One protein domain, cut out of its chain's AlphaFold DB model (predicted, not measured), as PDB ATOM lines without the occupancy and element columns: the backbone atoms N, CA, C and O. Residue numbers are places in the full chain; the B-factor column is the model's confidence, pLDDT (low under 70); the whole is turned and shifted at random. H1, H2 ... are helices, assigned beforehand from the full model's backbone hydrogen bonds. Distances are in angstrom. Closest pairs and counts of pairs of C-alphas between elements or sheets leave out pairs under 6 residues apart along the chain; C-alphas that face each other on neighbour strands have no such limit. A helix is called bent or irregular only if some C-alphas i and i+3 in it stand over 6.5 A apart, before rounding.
ATOM      1  N   GLY A   2     162.950 131.340 148.118       83.38
ATOM      2  CA  GLY A   2     163.566 132.637 148.428       83.38
ATOM      3  C   GLY A   2     164.366 132.630 149.733       83.38
ATOM      4  O   GLY A   2     164.177 131.739 150.566       83.38
ATOM      5  N   LEU A   3     165.281 133.586 149.893       84.94
ATOM      6  CA  LEU A   3     166.140 133.692 151.075       84.94
ATOM      7  C   LEU A   3     165.305 133.930 152.337       84.94
ATOM      8  O   LEU A   3     165.533 133.250 153.332       84.94
ATOM      9  N   HIS A   4     164.299 134.801 152.259       83.50
ATOM     10  CA  HIS A   4     163.322 135.055 153.311       83.50
ATOM     11  C   HIS A   4     162.638 133.760 153.742       83.50
ATOM     12  O   HIS A   4     162.729 133.368 154.898       83.50
ATOM     13  N   LYS A   5     162.067 133.003 152.798       84.12
ATOM     14  CA  LYS A   5     161.420 131.714 153.100       84.12
ATOM     15  C   LYS A   5     162.390 130.706 153.727       84.12
ATOM     16  O   LYS A   5     162.000 129.952 154.608       84.12
ATOM     17  N   LYS A   6     163.657 130.689 153.298       87.25
ATOM     18  CA  LYS A   6     164.702 129.860 153.926       87.25
ATOM     19  C   LYS A   6     165.079 130.350 155.327       87.25
ATOM     20  O   LYS A   6     165.560 129.542 156.114       87.25
ATOM     21  N   ALA A   7     165.000 131.649 155.604       84.06
ATOM     22  CA  ALA A   7     165.251 132.217 156.923       84.06
ATOM     23  C   ALA A   7     164.087 131.896 157.865       84.06
ATOM     24  O   ALA A   7     164.341 131.348 158.924       84.06
ATOM     25  N   VAL A   8     162.839 132.089 157.426       82.81
ATOM     26  CA  VAL A   8     161.631 131.711 158.183       82.81
ATOM     27  C   VAL A   8     161.671 130.233 158.561       82.81
ATOM     28  O   VAL A   8     161.700 129.919 159.738       82.81
ATOM     29  N   LYS A   9     161.867 129.330 157.588       85.56
ATOM     30  CA  LYS A   9     161.995 127.890 157.880       85.56
ATOM     31  C   LYS A   9     163.118 127.543 158.850       85.56
ATOM     32  O   LYS A   9     163.042 126.530 159.534       85.56
ATOM     33  N   TRP A  10     164.200 128.320 158.833       85.75
ATOM     34  CA  TRP A  10     165.309 128.115 159.756       85.75
ATOM     35  C   TRP A  10     164.926 128.560 161.168       85.75
ATOM     36  O   TRP A  10     165.238 127.836 162.097       85.75
ATOM     37  N   ILE A  11     164.203 129.673 161.322       81.50
ATOM     38  CA  ILE A  11     163.650 130.112 162.611       81.50
ATOM     39  C   ILE A  11     162.620 129.109 163.137       81.50
ATOM     40  O   ILE A  11     162.711 128.713 164.293       81.50
ATOM     41  N   ASP A  12     161.709 128.635 162.284       83.19
ATOM     42  CA  ASP A  12     160.694 127.645 162.667       83.19
ATOM     43  C   ASP A  12     161.352 126.365 163.209       83.19
ATOM     44  O   ASP A  12     160.919 125.795 164.210       83.19
ATOM     45  N   ALA A  13     162.457 125.935 162.586       84.62
ATOM     46  CA  ALA A  13     163.234 124.777 163.026       84.62
ATOM     47  C   ALA A  13     163.902 124.968 164.402       84.62
ATOM     48  O   ALA A  13     164.289 123.986 165.031       84.62
ATOM     49  N   LEU A  14     164.019 126.206 164.893       80.19
ATOM     50  CA  LEU A  14     164.531 126.521 166.231       80.19
ATOM     51  C   LEU A  14     163.453 126.400 167.316       80.19
ATOM     52  O   LEU A  14     163.718 126.700 168.480       80.19
ATOM     53  N   GLY A  15     162.244 125.953 166.955       76.88
ATOM     54  CA  GLY A  15     161.117 125.813 167.878       76.88
ATOM     55  C   GLY A  15     160.472 127.147 168.249       76.88
ATOM     56  O   GLY A  15     159.574 127.188 169.084       76.88
ATOM     57  N   LEU A  16     160.901 128.235 167.613       74.62
ATOM     58  CA  LEU A  16     160.229 129.518 167.676       74.62
ATOM     59  C   LEU A  16     159.138 129.454 166.616       74.62
ATOM     60  O   LEU A  16     159.388 129.738 165.448       74.62
ATOM     61  N   SER A  17     157.965 128.952 167.006       61.59
ATOM     62  CA  SER A  17     156.781 128.884 166.147       61.59
ATOM     63  C   SER A  17     156.344 130.301 165.782       61.59
ATOM     64  O   SER A  17     155.440 130.881 166.382       61.59
ATOM     65  N   CYS A  18     157.019 130.877 164.801       59.31
ATOM     66  CA  CYS A  18     156.663 132.135 164.202       59.31
ATOM     67  C   CYS A  18     155.543 131.834 163.210       59.31
ATOM     68  O   CYS A  18     155.784 131.288 162.134       59.31
ATOM     69  N   ASP A  19     154.307 132.197 163.549       61.25
ATOM     70  CA  ASP A  19     153.259 132.327 162.533       61.25
ATOM     71  C   ASP A  19     153.855 133.152 161.365       61.25
ATOM     72  O   ASP A  19     154.604 134.086 161.644       61.25
ATOM     73  N   PRO A  20     153.628 132.889 160.064       57.44
ATOM     74  CA  PRO A  20     154.258 133.667 158.978       57.44
ATOM     75  C   PRO A  20     154.030 135.190 159.099       57.44
ATOM     76  O   PRO A  20     154.781 136.006 158.560       57.44
ATOM     77  N   CYS A  21     153.007 135.554 159.873       54.56
ATOM     78  CA  CYS A  21     152.660 136.866 160.397       54.56
ATOM     79  C   CYS A  21     153.677 137.487 161.380       54.56
ATOM     80  O   CYS A  21     153.535 138.655 161.726       54.56
ATOM     81  N   PHE A  22     154.720 136.773 161.792       58.00
ATOM     82  CA  PHE A  22     155.731 137.197 162.761       58.00
ATOM     83  C   PHE A  22     156.518 138.426 162.289       58.00
ATOM     84  O   PHE A  22     156.753 139.367 163.039       58.00
ATOM     85  N   TYR A  23     156.808 138.491 160.988       59.19
ATOM     86  CA  TYR A  23     157.366 139.692 160.351       59.19
ATOM     87  C   TYR A  23     156.325 140.797 160.125       59.19
ATOM     88  O   TYR A  23     156.668 141.932 159.805       59.19
ATOM     89  N   SER A  24     155.043 140.469 160.279       55.09
ATOM     90  CA  SER A  24     153.914 141.346 159.971       55.09
ATOM     91  C   SER A  24     153.417 142.088 161.225       55.09
ATOM     92  O   SER A  24     153.212 143.300 161.164       55.09
ATOM     93  N   PHE A  25     153.336 141.436 162.393       51.34
ATOM     94  CA  PHE A  25     152.614 141.956 163.566       51.34
ATOM     95  C   PHE A  25     153.445 142.010 164.859       51.34
ATOM     96  O   PHE A  25     153.166 141.326 165.831       51.34
ATOM     97  N   GLY A  26     154.448 142.890 164.870       58.03
ATOM     98  CA  GLY A  26     154.798 143.735 166.024       58.03
ATOM     99  C   GLY A  26     155.433 143.122 167.273       58.03
ATOM    100  O   GLY A  26     155.993 143.895 168.048       58.03
ATOM    101  N   ASP A  27     155.417 141.806 167.466       67.81
ATOM    102  CA  ASP A  27     156.082 141.205 168.620       67.81
ATOM    103  C   ASP A  27     157.547 140.876 168.311       67.81
ATOM    104  O   ASP A  27     157.875 139.949 167.568       67.81
ATOM    105  N   SER A  28     158.454 141.668 168.881       68.94
ATOM    106  CA  SER A  28     159.892 141.424 168.794       68.94
ATOM    107  C   SER A  28     160.364 140.342 169.774       68.94
ATOM    108  O   SER A  28     161.523 139.934 169.682       68.94
ATOM    109  N   ALA A  29     159.519 139.860 170.696       73.62
ATOM    110  CA  ALA A  29     159.923 138.961 171.775       73.62
ATOM    111  C   ALA A  29     160.516 137.630 171.286       73.62
ATOM    112  O   ALA A  29     161.625 137.326 171.719       73.62
ATOM    113  N   PRO A  30     159.936 136.884 170.326       71.94
ATOM    114  CA  PRO A  30     160.562 135.634 169.878       71.94
ATOM    115  C   PRO A  30     161.865 135.856 169.115       71.94
ATOM    116  O   PRO A  30     162.726 134.983 169.077       71.94
ATOM    117  N   LEU A  31     162.069 137.047 168.549       69.19
ATOM    118  CA  LEU A  31     163.359 137.389 167.975       69.19
ATOM    119  C   LEU A  31     164.379 137.722 169.068       69.19
ATOM    120  O   LEU A  31     165.517 137.274 168.973       69.19
ATOM    121  N   LYS A  32     163.982 138.428 170.133       71.81
ATOM    122  CA  LYS A  32     164.826 138.582 171.333       71.81
ATOM    123  C   LYS A  32     165.194 137.222 171.904       71.81
ATOM    124  O   LYS A  32     166.361 137.006 172.192       71.81
ATOM    125  N   GLU A  33     164.232 136.307 171.987       76.00
ATOM    126  CA  GLU A  33     164.423 134.927 172.428       76.00
ATOM    127  C   GLU A  33     165.378 134.160 171.503       76.00
ATOM    128  O   GLU A  33     166.272 133.454 171.966       76.00
ATOM    129  N   LEU A  34     165.254 134.344 170.186       75.56
ATOM    130  CA  LEU A  34     166.186 133.780 169.217       75.56
ATOM    131  C   LEU A  34     167.606 134.291 169.452       75.56
ATOM    132  O   LEU A  34     168.530 133.495 169.597       75.56
ATOM    133  N   PHE A  35     167.781 135.612 169.516       73.81
ATOM    134  CA  PHE A  35     169.065 136.228 169.848       73.81
ATOM    135  C   PHE A  35     169.593 135.689 171.175       73.81
ATOM    136  O   PHE A  35     170.778 135.380 171.271       73.81
ATOM    137  N   ALA A  36     168.704 135.505 172.150       73.62
ATOM    138  CA  ALA A  36     169.019 134.983 173.464       73.62
ATOM    139  C   ALA A  36     169.695 133.637 173.404       73.62
ATOM    140  O   ALA A  36     170.804 133.463 173.902       73.62
ATOM    141  N   LYS A  37     169.006 132.694 172.767       77.06
ATOM    142  CA  LYS A  37     169.447 131.314 172.680       77.06
ATOM    143  C   LYS A  37     170.695 131.204 171.821       77.06
ATOM    144  O   LYS A  37     171.615 130.472 172.157       77.06
ATOM    145  N   LEU A  38     170.763 131.954 170.722       74.81
ATOM    146  CA  LEU A  38     171.931 131.936 169.843       74.81
ATOM    147  C   LEU A  38     173.181 132.479 170.527       74.81
ATOM    148  O   LEU A  38     174.272 131.949 170.332       74.81
ATOM    149  N   LEU A  39     173.026 133.528 171.329       70.69
ATOM    150  CA  LEU A  39     174.151 134.138 172.020       70.69
ATOM    151  C   LEU A  39     174.495 133.402 173.300       70.69
ATOM    152  O   LEU A  39     175.676 133.319 173.603       70.69
ATOM    153  N   SER A  40     173.532 132.790 173.992       70.69
ATOM    154  CA  SER A  40     173.819 131.931 175.141       70.69
ATOM    155  C   SER A  40     174.675 130.733 174.735       70.69
ATOM    156  O   SER A  40     175.630 130.429 175.440       70.69
ATOM    157  N   VAL A  41     174.441 130.129 173.560       71.81
ATOM    158  CA  VAL A  41     175.346 129.115 172.985       71.81
ATOM    159  C   VAL A  41     176.770 129.636 172.877       71.81
ATOM    160  O   VAL A  41     177.705 128.955 173.287       71.81
ATOM    161  N   GLU A  42     176.962 130.807 172.275       71.62
ATOM    162  CA  GLU A  42     178.311 131.297 171.990       71.62
ATOM    163  C   GLU A  42     179.011 131.816 173.252       71.62
ATOM    164  O   GLU A  42     180.205 131.594 173.447       71.62
ATOM    165  N   VAL A  43     178.256 132.435 174.156       65.81
ATOM    166  CA  VAL A  43     178.684 132.787 175.513       65.81
ATOM    167  C   VAL A  43     179.171 131.546 176.253       65.81
ATOM    168  O   VAL A  43     180.316 131.521 176.698       65.81
ATOM    169  N   LEU A  44     178.368 130.478 176.275       66.62
ATOM    170  CA  LEU A  44     178.726 129.192 176.881       66.62
ATOM    171  C   LEU A  44     180.016 128.596 176.305       66.62
ATOM    172  O   LEU A  44     180.704 127.843 176.987       66.62
ATOM    173  N   ARG A  45     180.352 128.905 175.049       70.81
ATOM    174  CA  ARG A  45     181.590 128.433 174.411       70.81
ATOM    175  C   ARG A  45     182.801 129.305 174.702       70.81
ATOM    176  O   ARG A  45     183.921 128.822 174.549       70.81
ATOM    177  N   THR A  46     182.601 130.582 175.019       65.44
ATOM    178  CA  THR A  46     183.676 131.585 174.972       65.44
ATOM    179  C   THR A  46     183.998 132.234 176.308       65.44
ATOM    180  O   THR A  46     185.073 132.826 176.420       65.44
ATOM    181  N   THR A  47     183.117 132.143 177.302       65.00
ATOM    182  CA  THR A  47     183.324 132.756 178.616       65.00
ATOM    183  C   THR A  47     183.082 131.743 179.725       65.00
ATOM    184  O   THR A  47     181.944 131.336 179.948       65.00
ATOM    185  N   ASP A  48     184.139 131.408 180.456       69.00
ATOM    186  CA  ASP A  48     184.032 130.627 181.693       69.00
ATOM    187  C   ASP A  48     183.450 131.470 182.857       69.00
ATOM    188  O   ASP A  48     183.018 130.918 183.865       69.00
ATOM    189  N   ASP A  49     183.395 132.802 182.700       65.88
ATOM    190  CA  ASP A  49     183.140 133.771 183.782       65.88
ATOM    191  C   ASP A  49     181.735 134.406 183.791       65.88
ATOM    192  O   ASP A  49     181.455 135.260 184.635       65.88
ATOM    193  N   LEU A  50     180.847 134.072 182.845       67.69
ATOM    194  CA  LEU A  50     179.493 134.640 182.841       67.69
ATOM    195  C   LEU A  50     178.548 133.774 183.676       67.69
ATOM    196  O   LEU A  50     178.231 132.645 183.304       67.69
ATOM    197  N   ASP A  51     178.082 134.327 184.797       70.62
ATOM    198  CA  ASP A  51     176.999 133.732 185.574       70.62
ATOM    199  C   ASP A  51     175.694 133.852 184.776       70.62
ATOM    200  O   ASP A  51     175.146 134.939 184.600       70.62
ATOM    201  N   LEU A  52     175.217 132.726 184.243       69.06
ATOM    202  CA  LEU A  52     173.986 132.650 183.445       69.06
ATOM    203  C   LEU A  52     172.723 132.926 184.267       69.06
ATOM    204  O   LEU A  52     171.642 133.028 183.689       69.06
ATOM    205  N   ASN A  53     172.846 132.996 185.595       73.25
ATOM    206  CA  ASN A  53     171.728 133.318 186.470       73.25
ATOM    207  C   ASN A  53     171.426 134.824 186.494       73.25
ATOM    208  O   ASN A  53     170.313 135.199 186.856       73.25
ATOM    209  N   ASP A  54     172.377 135.671 186.088       76.62
ATOM    210  CA  ASP A  54     172.159 137.111 186.008       76.62
ATOM    211  C   ASP A  54     171.599 137.504 184.631       76.62
ATOM    212  O   ASP A  54     172.113 137.059 183.595       76.62
ATOM    213  N   PRO A  55     170.579 138.381 184.576       74.81
ATOM    214  CA  PRO A  55     170.043 138.858 183.313       74.81
ATOM    215  C   PRO A  55     171.122 139.615 182.536       74.81
ATOM    216  O   PRO A  55     171.630 140.649 182.977       74.81
ATOM    217  N   ILE A  56     171.478 139.107 181.355       76.19
ATOM    218  CA  ILE A  56     172.484 139.733 180.493       76.19
ATOM    219  C   ILE A  56     171.812 140.880 179.722       76.19
ATOM    220  O   ILE A  56     170.867 140.623 178.975       76.19
ATOM    221  N   PRO A  57     172.294 142.134 179.833       78.94
ATOM    222  CA  PRO A  57     171.744 143.240 179.055       78.94
ATOM    223  C   PRO A  57     171.839 142.971 177.552       78.94
ATOM    224  O   PRO A  57     172.854 142.458 177.067       78.94
ATOM    225  N   PHE A  58     170.805 143.354 176.801       76.69
ATOM    226  CA  PHE A  58     170.725 143.080 175.366       76.69
ATOM    227  C   PHE A  58     171.911 143.658 174.579       76.69
ATOM    228  O   PHE A  58     172.408 143.043 173.640       76.69
ATOM    229  N   GLU A  59     172.434 144.807 174.985       78.25
ATOM    230  CA  GLU A  59     173.576 145.446 174.335       78.25
ATOM    231  C   GLU A  59     174.867 144.660 174.534       78.25
ATOM    232  O   GLU A  59     175.648 144.516 173.596       78.25
ATOM    233  N   LYS A  60     175.046 144.048 175.707       79.75
ATOM    234  CA  LYS A  60     176.179 143.155 175.956       79.75
ATOM    235  C   LYS A  60     176.105 141.922 175.057       79.75
ATOM    236  O   LYS A  60     177.131 141.456 174.570       79.75
ATOM    237  N   LEU A  61     174.903 141.412 174.789       77.94
ATOM    238  CA  LEU A  61     174.705 140.325 173.831       77.94
ATOM    239  C   LEU A  61     175.055 140.760 172.409       77.94
ATOM    240  O   LEU A  61     175.751 140.028 171.714       77.94
ATOM    241  N   LEU A  62     174.613 141.944 171.977       78.25
ATOM    242  CA  LEU A  62     174.981 142.491 170.671       78.25
ATOM    243  C   LEU A  62     176.501 142.662 170.541       78.25
ATOM    244  O   LEU A  62     177.071 142.261 169.525       78.25
ATOM    245  N   ASP A  63     177.168 143.153 171.584       78.81
ATOM    246  CA  ASP A  63     178.628 143.249 171.638       78.81
ATOM    247  C   ASP A  63     179.293 141.868 171.533       78.81
ATOM    248  O   ASP A  63     180.293 141.702 170.827       78.81
ATOM    249  N   ILE A  64     178.730 140.842 172.178       79.12
ATOM    250  CA  ILE A  64     179.208 139.457 172.071       79.12
ATOM    251  C   ILE A  64     178.969 138.909 170.660       79.12
ATOM    252  O   ILE A  64     179.892 138.363 170.064       79.12
ATOM    253  N   ALA A  65     177.787 139.107 170.075       80.25
ATOM    254  CA  ALA A  65     177.475 138.702 168.703       80.25
ATOM    255  C   ALA A  65     178.474 139.312 167.717       80.25
ATOM    256  O   ALA A  65     179.001 138.651 166.822       80.25
ATOM    257  N   GLN A  66     178.770 140.591 167.906       80.50
ATOM    258  CA  GLN A  66     179.644 141.321 167.018       80.50
ATOM    259  C   GLN A  66     181.113 140.943 167.197       80.50
ATOM    260  O   GLN A  66     181.813 140.747 166.204       80.50
ATOM    261  N   SER A  67     181.576 140.799 168.440       77.00
ATOM    262  CA  SER A  67     182.967 140.448 168.742       77.00
ATOM    263  C   SER A  67     183.282 138.970 168.506       77.00
ATOM    264  O   SER A  67     184.387 138.662 168.066       77.00
ATOM    265  N   LYS A  68     182.335 138.058 168.771       79.88
ATOM    266  CA  LYS A  68     182.542 136.601 168.711       79.88
ATOM    267  C   LYS A  68     182.031 135.941 167.443       79.88
ATOM    268  O   LYS A  68     182.634 134.964 167.022       79.88
ATOM    269  N   LEU A  69     180.965 136.452 166.831       79.19
ATOM    270  CA  LEU A  69     180.387 135.867 165.613       79.19
ATOM    271  C   LEU A  69     180.650 136.728 164.370       79.19
ATOM    272  O   LEU A  69     180.241 136.369 163.267       79.19
ATOM    273  N   GLY A  70     181.264 137.907 164.535       78.31
ATOM    274  CA  GLY A  70     181.406 138.882 163.452       78.31
ATOM    275  C   GLY A  70     180.057 139.373 162.913       78.31
ATOM    276  O   GLY A  70     179.988 139.901 161.799       78.31
ATOM    277  N   VAL A  71     178.971 139.179 163.671       83.69
ATOM    278  CA  VAL A  71     177.623 139.587 163.276       83.69
ATOM    279  C   VAL A  71     177.556 141.096 163.373       83.69
ATOM    280  O   VAL A  71     177.713 141.685 164.438       83.69
ATOM    281  N   HIS A  72     177.346 141.748 162.239       79.62
ATOM    282  CA  HIS A  72     177.247 143.195 162.219       79.62
ATOM    283  C   HIS A  72     175.921 143.613 162.853       79.62
ATOM    284  O   HIS A  72     174.859 143.413 162.264       79.62
ATOM    285  N   THR A  73     175.983 144.166 164.063       75.06
ATOM    286  CA  THR A  73     174.793 144.654 164.750       75.06
ATOM    287  C   THR A  73     174.500 146.077 164.282       75.06
ATOM    288  O   THR A  73     175.333 146.980 164.343       75.06
ATOM    289  N   CYS A  74     173.313 146.256 163.716       78.31
ATOM    290  CA  CYS A  74     172.795 147.553 163.276       78.31
ATOM    291  C   CYS A  74     171.609 147.999 164.152       78.31
ATOM    292  O   CYS A  74     170.945 148.984 163.839       78.31
ATOM    293  N   LEU A  75     171.333 147.252 165.224       81.81
ATOM    294  CA  LEU A  75     170.252 147.483 166.175       81.81
ATOM    295  C   LEU A  75     170.831 147.893 167.525       81.81
ATOM    296  O   LEU A  75     171.939 147.493 167.871       81.81
ATOM    297  N   VAL A  76     170.056 148.646 168.295       82.25
ATOM    298  CA  VAL A  76     170.265 148.883 169.731       82.25
ATOM    299  C   VAL A  76     169.073 148.340 170.512       82.25
ATOM    300  O   VAL A  76     167.999 148.159 169.936       82.25
ATOM    301  N   GLY A  77     169.208 148.102 171.820       77.75
ATOM    302  CA  GLY A  77     168.095 147.573 172.618       77.75
ATOM    303  C   GLY A  77     166.842 148.444 172.571       77.75
ATOM    304  O   GLY A  77     165.739 147.915 172.455       77.75
ATOM    305  N   ALA A  78     166.998 149.770 172.515       80.50
ATOM    306  CA  ALA A  78     165.876 150.697 172.361       80.50
ATOM    307  C   ALA A  78     165.080 150.511 171.053       80.50
ATOM    308  O   ALA A  78     163.893 150.832 171.005       80.50
ATOM    309  N   ASP A  79     165.687 149.962 169.995       81.56
ATOM    310  CA  ASP A  79     164.962 149.677 168.754       81.56
ATOM    311  C   ASP A  79     163.928 148.574 168.958       81.56
ATOM    312  O   ASP A  79     162.845 148.625 168.387       81.56
ATOM    313  N   LEU A  80     164.232 147.593 169.808       78.62
ATOM    314  CA  LEU A  80     163.378 146.432 170.027       78.62
ATOM    315  C   LEU A  80     162.030 146.758 170.672       78.62
ATOM    316  O   LEU A  80     161.123 145.927 170.631       78.62
ATOM    317  N   ALA A  81     161.912 147.921 171.310       78.69
ATOM    318  CA  ALA A  81     160.654 148.405 171.865       78.69
ATOM    319  C   ALA A  81     159.746 149.034 170.793       78.69
ATOM    320  O   ALA A  81     158.569 149.277 171.051       78.69
ATOM    321  N   LYS A  82     160.268 149.307 169.589       81.25
ATOM    322  CA  LYS A  82     159.546 150.006 168.525       81.25
ATOM    323  C   LYS A  82     158.922 149.025 167.541       81.25
ATOM    324  O   LYS A  82     159.595 148.164 166.979       81.25
ATOM    325  N   ASN A  83     157.643 149.230 167.251       79.50
ATOM    326  CA  ASN A  83     156.930 148.518 166.193       79.50
ATOM    327  C   ASN A  83     157.017 149.288 164.859       79.50
ATOM    328  O   ASN A  83     156.006 149.715 164.310       79.50
ATOM    329  N   ASP A  84     158.238 149.492 164.360       83.50
ATOM    330  CA  ASP A  84     158.516 150.225 163.116       83.50
ATOM    331  C   ASP A  84     158.949 149.255 161.999       83.50
ATOM    332  O   ASP A  84     159.686 148.292 162.239       83.50
ATOM    333  N   ALA A  85     158.506 149.503 160.766       83.69
ATOM    334  CA  ALA A  85     158.899 148.748 159.576       83.69
ATOM    335  C   ALA A  85     160.423 148.701 159.367       83.69
ATOM    336  O   ALA A  85     160.968 147.656 159.006       83.69
ATOM    337  N   THR A  86     161.113 149.805 159.641       84.50
ATOM    338  CA  THR A  86     162.571 149.943 159.551       84.50
ATOM    339  C   THR A  86     163.265 149.030 160.551       84.50
ATOM    340  O   THR A  86     164.215 148.325 160.206       84.50
ATOM    341  N   ILE A  87     162.752 148.969 161.782       83.69
ATOM    342  CA  ILE A  87     163.284 148.074 162.812       83.69
ATOM    343  C   ILE A  87     163.018 146.613 162.455       83.69
ATOM    344  O   ILE A  87     163.928 145.796 162.566       83.69
ATOM    345  N   LYS A  88     161.822 146.271 161.959       82.50
ATOM    346  CA  LYS A  88     161.506 144.911 161.480       82.50
ATOM    347  C   LYS A  88     162.433 144.469 160.350       82.50
ATOM    348  O   LYS A  88     162.940 143.347 160.368       82.50
ATOM    349  N   LEU A  89     162.698 145.361 159.393       85.50
ATOM    350  CA  LEU A  89     163.649 145.102 158.315       85.50
ATOM    351  C   LEU A  89     165.054 144.869 158.880       85.50
ATOM    352  O   LEU A  89     165.755 143.939 158.476       85.50
ATOM    353  N   GLY A  90     165.439 145.670 159.869       85.69
ATOM    354  CA  GLY A  90     166.726 145.547 160.522       85.69
ATOM    355  C   GLY A  90     166.926 144.260 161.319       85.69
ATOM    356  O   GLY A  90     167.960 143.590 161.236       85.69
ATOM    357  N   LEU A  91     165.886 143.864 162.037       83.25
ATOM    358  CA  LEU A  91     165.760 142.587 162.721       83.25
ATOM    359  C   LEU A  91     165.924 141.417 161.746       83.25
ATOM    360  O   LEU A  91     166.760 140.541 161.976       83.25
ATOM    361  N   PHE A  92     165.230 141.457 160.607       84.31
ATOM    362  CA  PHE A  92     165.385 140.463 159.545       84.31
ATOM    363  C   PHE A  92     166.818 140.410 158.988       84.31
ATOM    364  O   PHE A  92     167.386 139.326 158.846       84.31
ATOM    365  N   GLY A  93     167.445 141.564 158.736       87.75
ATOM    366  CA  GLY A  93     168.851 141.633 158.323       87.75
ATOM    367  C   GLY A  93     169.796 140.982 159.336       87.75
ATOM    368  O   GLY A  93     170.695 140.230 158.966       87.75
ATOM    369  N   THR A  94     169.548 141.200 160.626       85.00
ATOM    370  CA  THR A  94     170.380 140.638 161.697       85.00
ATOM    371  C   THR A  94     170.206 139.117 161.817       85.00
ATOM    372  O   THR A  94     171.190 138.402 162.004       85.00
ATOM    373  N   VAL A  95     168.995 138.586 161.603       83.94
ATOM    374  CA  VAL A  95     168.764 137.131 161.490       83.94
ATOM    375  C   VAL A  95     169.552 136.527 160.330       83.94
ATOM    376  O   VAL A  95     170.141 135.456 160.479       83.94
ATOM    377  N   ILE A  96     169.579 137.192 159.171       88.12
ATOM    378  CA  ILE A  96     170.357 136.731 158.013       88.12
ATOM    379  C   ILE A  96     171.838 136.607 158.389       88.12
ATOM    380  O   ILE A  96     172.466 135.590 158.093       88.12
ATOM    381  N   PHE A  97     172.380 137.603 159.094       88.12
ATOM    382  CA  PHE A  97     173.772 137.588 159.547       88.12
ATOM    383  C   PHE A  97     174.042 136.457 160.535       88.12
ATOM    384  O   PHE A  97     175.000 135.710 160.355       88.12
ATOM    385  N   LEU A  98     173.170 136.270 161.526       84.44
ATOM    386  CA  LEU A  98     173.281 135.167 162.480       84.44
ATOM    387  C   LEU A  98     173.267 133.812 161.786       84.44
ATOM    388  O   LEU A  98     174.148 132.992 162.015       84.44
ATOM    389  N   LYS A  99     172.305 133.586 160.892       86.31
ATOM    390  CA  LYS A  99     172.216 132.342 160.128       86.31
ATOM    391  C   LYS A  99     173.492 132.084 159.323       86.31
ATOM    392  O   LYS A  99     173.921 130.940 159.193       86.31
ATOM    393  N   SER A 100     174.097 133.135 158.772       87.06
ATOM    394  CA  SER A 100     175.368 133.035 158.057       87.06
ATOM    395  C   SER A 100     176.551 132.724 158.970       87.06
ATOM    396  O   SER A 100     177.431 131.957 158.579       87.06
ATOM    397  N   ALA A 101     176.586 133.309 160.165       84.75
ATOM    398  CA  ALA A 101     177.618 133.038 161.158       84.75
ATOM    399  C   ALA A 101     177.493 131.616 161.738       84.75
ATOM    400  O   ALA A 101     178.490 130.972 162.043       84.75
ATOM    401  N   LEU A 102     176.267 131.093 161.814       82.88
ATOM    402  CA  LEU A 102     175.916 129.813 162.430       82.88
ATOM    403  C   LEU A 102     175.679 128.691 161.406       82.88
ATOM    404  O   LEU A 102     174.871 127.796 161.652       82.88
ATOM    405  N   LYS A 103     176.357 128.727 160.249       80.69
ATOM    406  CA  LYS A 103     176.146 127.780 159.129       80.69
ATOM    407  C   LYS A 103     176.164 126.305 159.542       80.69
ATOM    408  O   LYS A 103     175.417 125.522 158.962       80.69
ATOM    409  N   ASP A 104     176.960 125.953 160.546       80.06
ATOM    410  CA  ASP A 104     177.125 124.568 160.989       80.06
ATOM    411  C   ASP A 104     176.297 124.200 162.231       80.06
ATOM    412  O   ASP A 104     176.463 123.125 162.814       80.06
ATOM    413  N   PHE A 105     175.422 125.098 162.683       77.38
ATOM    414  CA  PHE A 105     174.658 124.879 163.897       77.38
ATOM    415  C   PHE A 105     173.405 124.031 163.631       77.38
ATOM    416  O   PHE A 105     172.621 124.329 162.730       77.38
ATOM    417  N   ARG A 106     173.193 122.988 164.447       81.00
ATOM    418  CA  ARG A 106     171.994 122.134 164.403       81.00
ATOM    419  C   ARG A 106     170.822 122.810 165.126       81.00
ATOM    420  O   ARG A 106     170.913 122.968 166.345       81.00
ATOM    421  N   PRO A 107     169.743 123.210 164.429       76.25
ATOM    422  CA  PRO A 107     168.628 123.947 165.027       76.25
ATOM    423  C   PRO A 107     168.007 123.266 166.253       76.25
ATOM    424  O   PRO A 107     167.613 123.926 167.212       76.25
ATOM    425  N   GLU A 108     168.006 121.935 166.265       79.44
ATOM    426  CA  GLU A 108     167.394 121.106 167.304       79.44
ATOM    427  C   GLU A 108     168.106 121.214 168.660       79.44
ATOM    428  O   GLU A 108     167.529 120.869 169.688       79.44
ATOM    429  N   LEU A 109     169.366 121.665 168.673       77.19
ATOM    430  CA  LEU A 109     170.114 121.900 169.909       77.19
ATOM    431  C   LEU A 109     169.767 123.253 170.535       77.19
ATOM    432  O   LEU A 109     169.818 123.374 171.751       77.19
ATOM    433  N   ILE A 110     169.397 124.256 169.730       74.56
ATOM    434  CA  ILE A 110     169.005 125.582 170.236       74.56
ATOM    435  C   ILE A 110     167.659 125.520 170.943       74.56
ATOM    436  O   ILE A 110     167.492 126.155 171.980       74.56
ATOM    437  N   SER A 111     166.709 124.755 170.406       75.00
ATOM    438  CA  SER A 111     165.365 124.665 170.986       75.00
ATOM    439  C   SER A 111     165.367 124.105 172.414       75.00
ATOM    440  O   SER A 111     164.453 124.398 173.177       75.00
ATOM    441  N   GLN A 112     166.404 123.347 172.784       78.25
ATOM    442  CA  GLN A 112     166.576 122.744 174.109       78.25
ATOM    443  C   GLN A 112     167.266 123.667 175.120       78.25
ATOM    444  O   GLN A 112     167.341 123.324 176.300       78.25
ATOM    445  N   LEU A 113     167.806 124.807 174.686       73.00
ATOM    446  CA  LEU A 113     168.525 125.703 175.582       73.00
ATOM    447  C   LEU A 113     167.556 126.549 176.404       73.00
ATOM    448  O   LEU A 113     166.557 127.033 175.860       73.00
ATOM    449  N   PRO A 114     167.868 126.775 177.692       72.06
ATOM    450  CA  PRO A 114     167.106 127.711 178.493       72.06
ATOM    451  C   PRO A 114     167.171 129.091 177.842       72.06
ATOM    452  O   PRO A 114     168.223 129.521 177.363       72.06
ATOM    453  N   THR A 115     166.036 129.780 177.820       70.56
ATOM    454  CA  THR A 115     165.966 131.198 177.484       70.56
ATOM    455  C   THR A 115     166.552 131.981 178.651       70.56
ATOM    456  O   THR A 115     165.951 131.957 179.727       70.56
ATOM    457  N   PRO A 116     167.706 132.647 178.489       66.25
ATOM    458  CA  PRO A 116     168.151 133.594 179.495       66.25
ATOM    459  C   PRO A 116     167.080 134.675 179.660       66.25
ATOM    460  O   PRO A 116     166.540 135.164 178.664       66.25
ATOM    461  N   ASP A 117     166.773 135.031 180.906       67.06
ATOM    462  CA  ASP A 117     165.929 136.187 181.176       67.06
ATOM    463  C   ASP A 117     166.718 137.450 180.815       67.06
ATOM    464  O   ASP A 117     167.861 137.633 181.240       67.06
ATOM    465  N   PHE A 118     166.134 138.308 179.985       64.75
ATOM    466  CA  PHE A 118     166.764 139.559 179.600       64.75
ATOM    467  C   PHE A 118     166.006 140.716 180.198       64.75
ATOM    468  O   PHE A 118     164.951 141.125 179.713       64.75
ATOM    469  N   GLY A 119     166.639 141.331 181.192       59.88
ATOM    470  CA  GLY A 119     166.315 142.694 181.550       59.88
ATOM    471  C   GLY A 119     166.598 143.586 180.346       59.88
ATOM    472  O   GLY A 119     167.755 143.859 180.024       59.88
ATOM    473  N   ILE A 120     165.544 144.079 179.692       60.41
ATOM    474  CA  ILE A 120     165.644 145.306 178.900       60.41
ATOM    475  C   ILE A 120     165.847 146.417 179.929       60.41
ATOM    476  O   ILE A 120     164.899 147.065 180.366       60.41
ATOM    477  N   ALA A 121     167.083 146.578 180.400       56.34
ATOM    478  CA  ALA A 121     167.443 147.738 181.185       56.34
ATOM    479  C   ALA A 121     167.173 148.940 180.279       56.34
ATOM    480  O   ALA A 121     167.784 149.058 179.219       56.34
ATOM    481  N   GLY A 122     166.195 149.772 180.648       53.22
ATOM    482  CA  GLY A 122     165.768 150.954 179.900       53.22
ATOM    483  C   GLY A 122     166.836 152.045 179.898       53.22
ATOM    484  O   GLY A 122     166.605 153.142 180.397       53.22
ATOM    485  N   GLY A 123     168.024 151.728 179.381       54.53
ATOM    486  CA  GLY A 123     169.087 152.679 179.140       54.53
ATOM    487  C   GLY A 123     168.561 153.771 178.224       54.53
ATOM    488  O   GLY A 123     167.905 153.493 177.217       54.53
ATOM    489  N   ALA A 124     168.824 155.018 178.600       53.97
ATOM    490  CA  ALA A 124     168.416 156.209 177.875       53.97
ATOM    491  C   ALA A 124     169.228 156.375 176.578       53.97
ATOM    492  O   ALA A 124     169.910 157.377 176.383       53.97
ATOM    493  N   TYR A 125     169.172 155.400 175.669       56.84
ATOM    494  CA  TYR A 125     169.595 155.627 174.294       56.84
ATOM    495  C   TYR A 125     168.724 156.752 173.742       56.84
ATOM    496  O   TYR A 125     167.495 156.692 173.840       56.84
ATOM    497  N   SER A 126     169.341 157.799 173.185       55.50
ATOM    498  CA  SER A 126     168.587 158.870 172.534       55.50
ATOM    499  C   SER A 126     167.703 158.225 171.470       55.50
ATOM    500  O   SER A 126     168.217 157.622 170.526       55.50
TER     501      SER A 126
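What this domain is: This is residues 2 to 126 of the 554 residues of the protein "(pine wood nematode) hypothetical protein" of Bursaphelenchus xylophilus (UniProt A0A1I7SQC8). Two long helices, H3 and H6, run roughly the same way with a space between them, and the shorter H4 slants from H3 towards the last residues of H6; H1 crosses H6 on another side. The short helices H2, H5 and H7 lie round this group, and the last stretch, residues 111 to 126, runs from H7 past H3 and ends beyond H5. The printed part has 125 residues with seven named helices, H1 to H7 in order along the chain, and no named strand; its class is all helix. The whole is compact, with a radius of gyration of the C-alphas of 13.8 A, and spans 40 by 37 by 23 A.

Where its parts are: H1 is residues 3 to 12, 14.2 A long from first to last C-alpha, and begins at C-alpha 3 (166.140, 133.692, 151.075). H2, residues 20 to 23, is irregular, but only just: C-alphas 20 and 23 are 6.9 A apart. H3, residues 29 to 46, is the longest at 18 residues and measures 25.1 A, from C-alpha 29 at (159.923, 138.961, 171.775). H4 is residues 58 to 69, 15.5 A, and H5 residues 77 to 81, 7.5 A. H6, residues 85 to 101, measures 24.5 A. H7, residues 107 to 110, 5.5 A, ends at C-alpha 110 (169.005, 125.582, 170.236).

How they stand to each other: H1 and H6 only just touch, with 3 pairs of C-alphas within 8 A, about perpendicular at 78 degrees; the closest C-alphas are those of Ala 7 and Ile 96, 6.9 A, and H6 touches with residues 95 to 99 alone. H2 is close to H6 but not clearly touching, with the C-alphas of Tyr 23 and Lys 88 closest at 6.8 A. H3 touches H4 with residues 36 to 43 alone, at a steep tilt of 51 degrees, the same way; the closest C-alphas are those of Leu 39 and Leu 61, 6.5 A. H3 and H6 are close but not clearly touching, with the C-alphas of Leu 31 and Leu 91 closest at 7.8 A, at a shallow tilt of 30 degrees, the same way. H4 and H6 are close but not clearly touching, with the C-alphas of Leu 69 and Ala 101 closest at 6.0 A. H3 and H5 are near each other, with 5 pairs of C-alphas within 10 A. H7 only just touches H3, with 3 pairs within 8 A; the closest C-alphas are those of Lys 37 and Ile 110, 6.2 A. H1 and H4 are apart, as are H5 and H7, among others. Every O i to N i+4 pair is within hydrogen-bond range in H1, H4 and H6; in H3 13 of 14 are, in H5 0 of 1, with 1 of its 2 O i to N i+3 pairs within range, and H2 and H7 are too short for such a pair.

The domain as a whole: The two C-alphas farthest apart are those of Gly 2 and Asp 49, 40.4 A. The printed part has no cut, and the link from H3 to H4, 11 residues, is long. The mean pLDDT of the printed part is 74.8; 32 residues are under 70, among them residues 17 to 28 and residues 116 to 126.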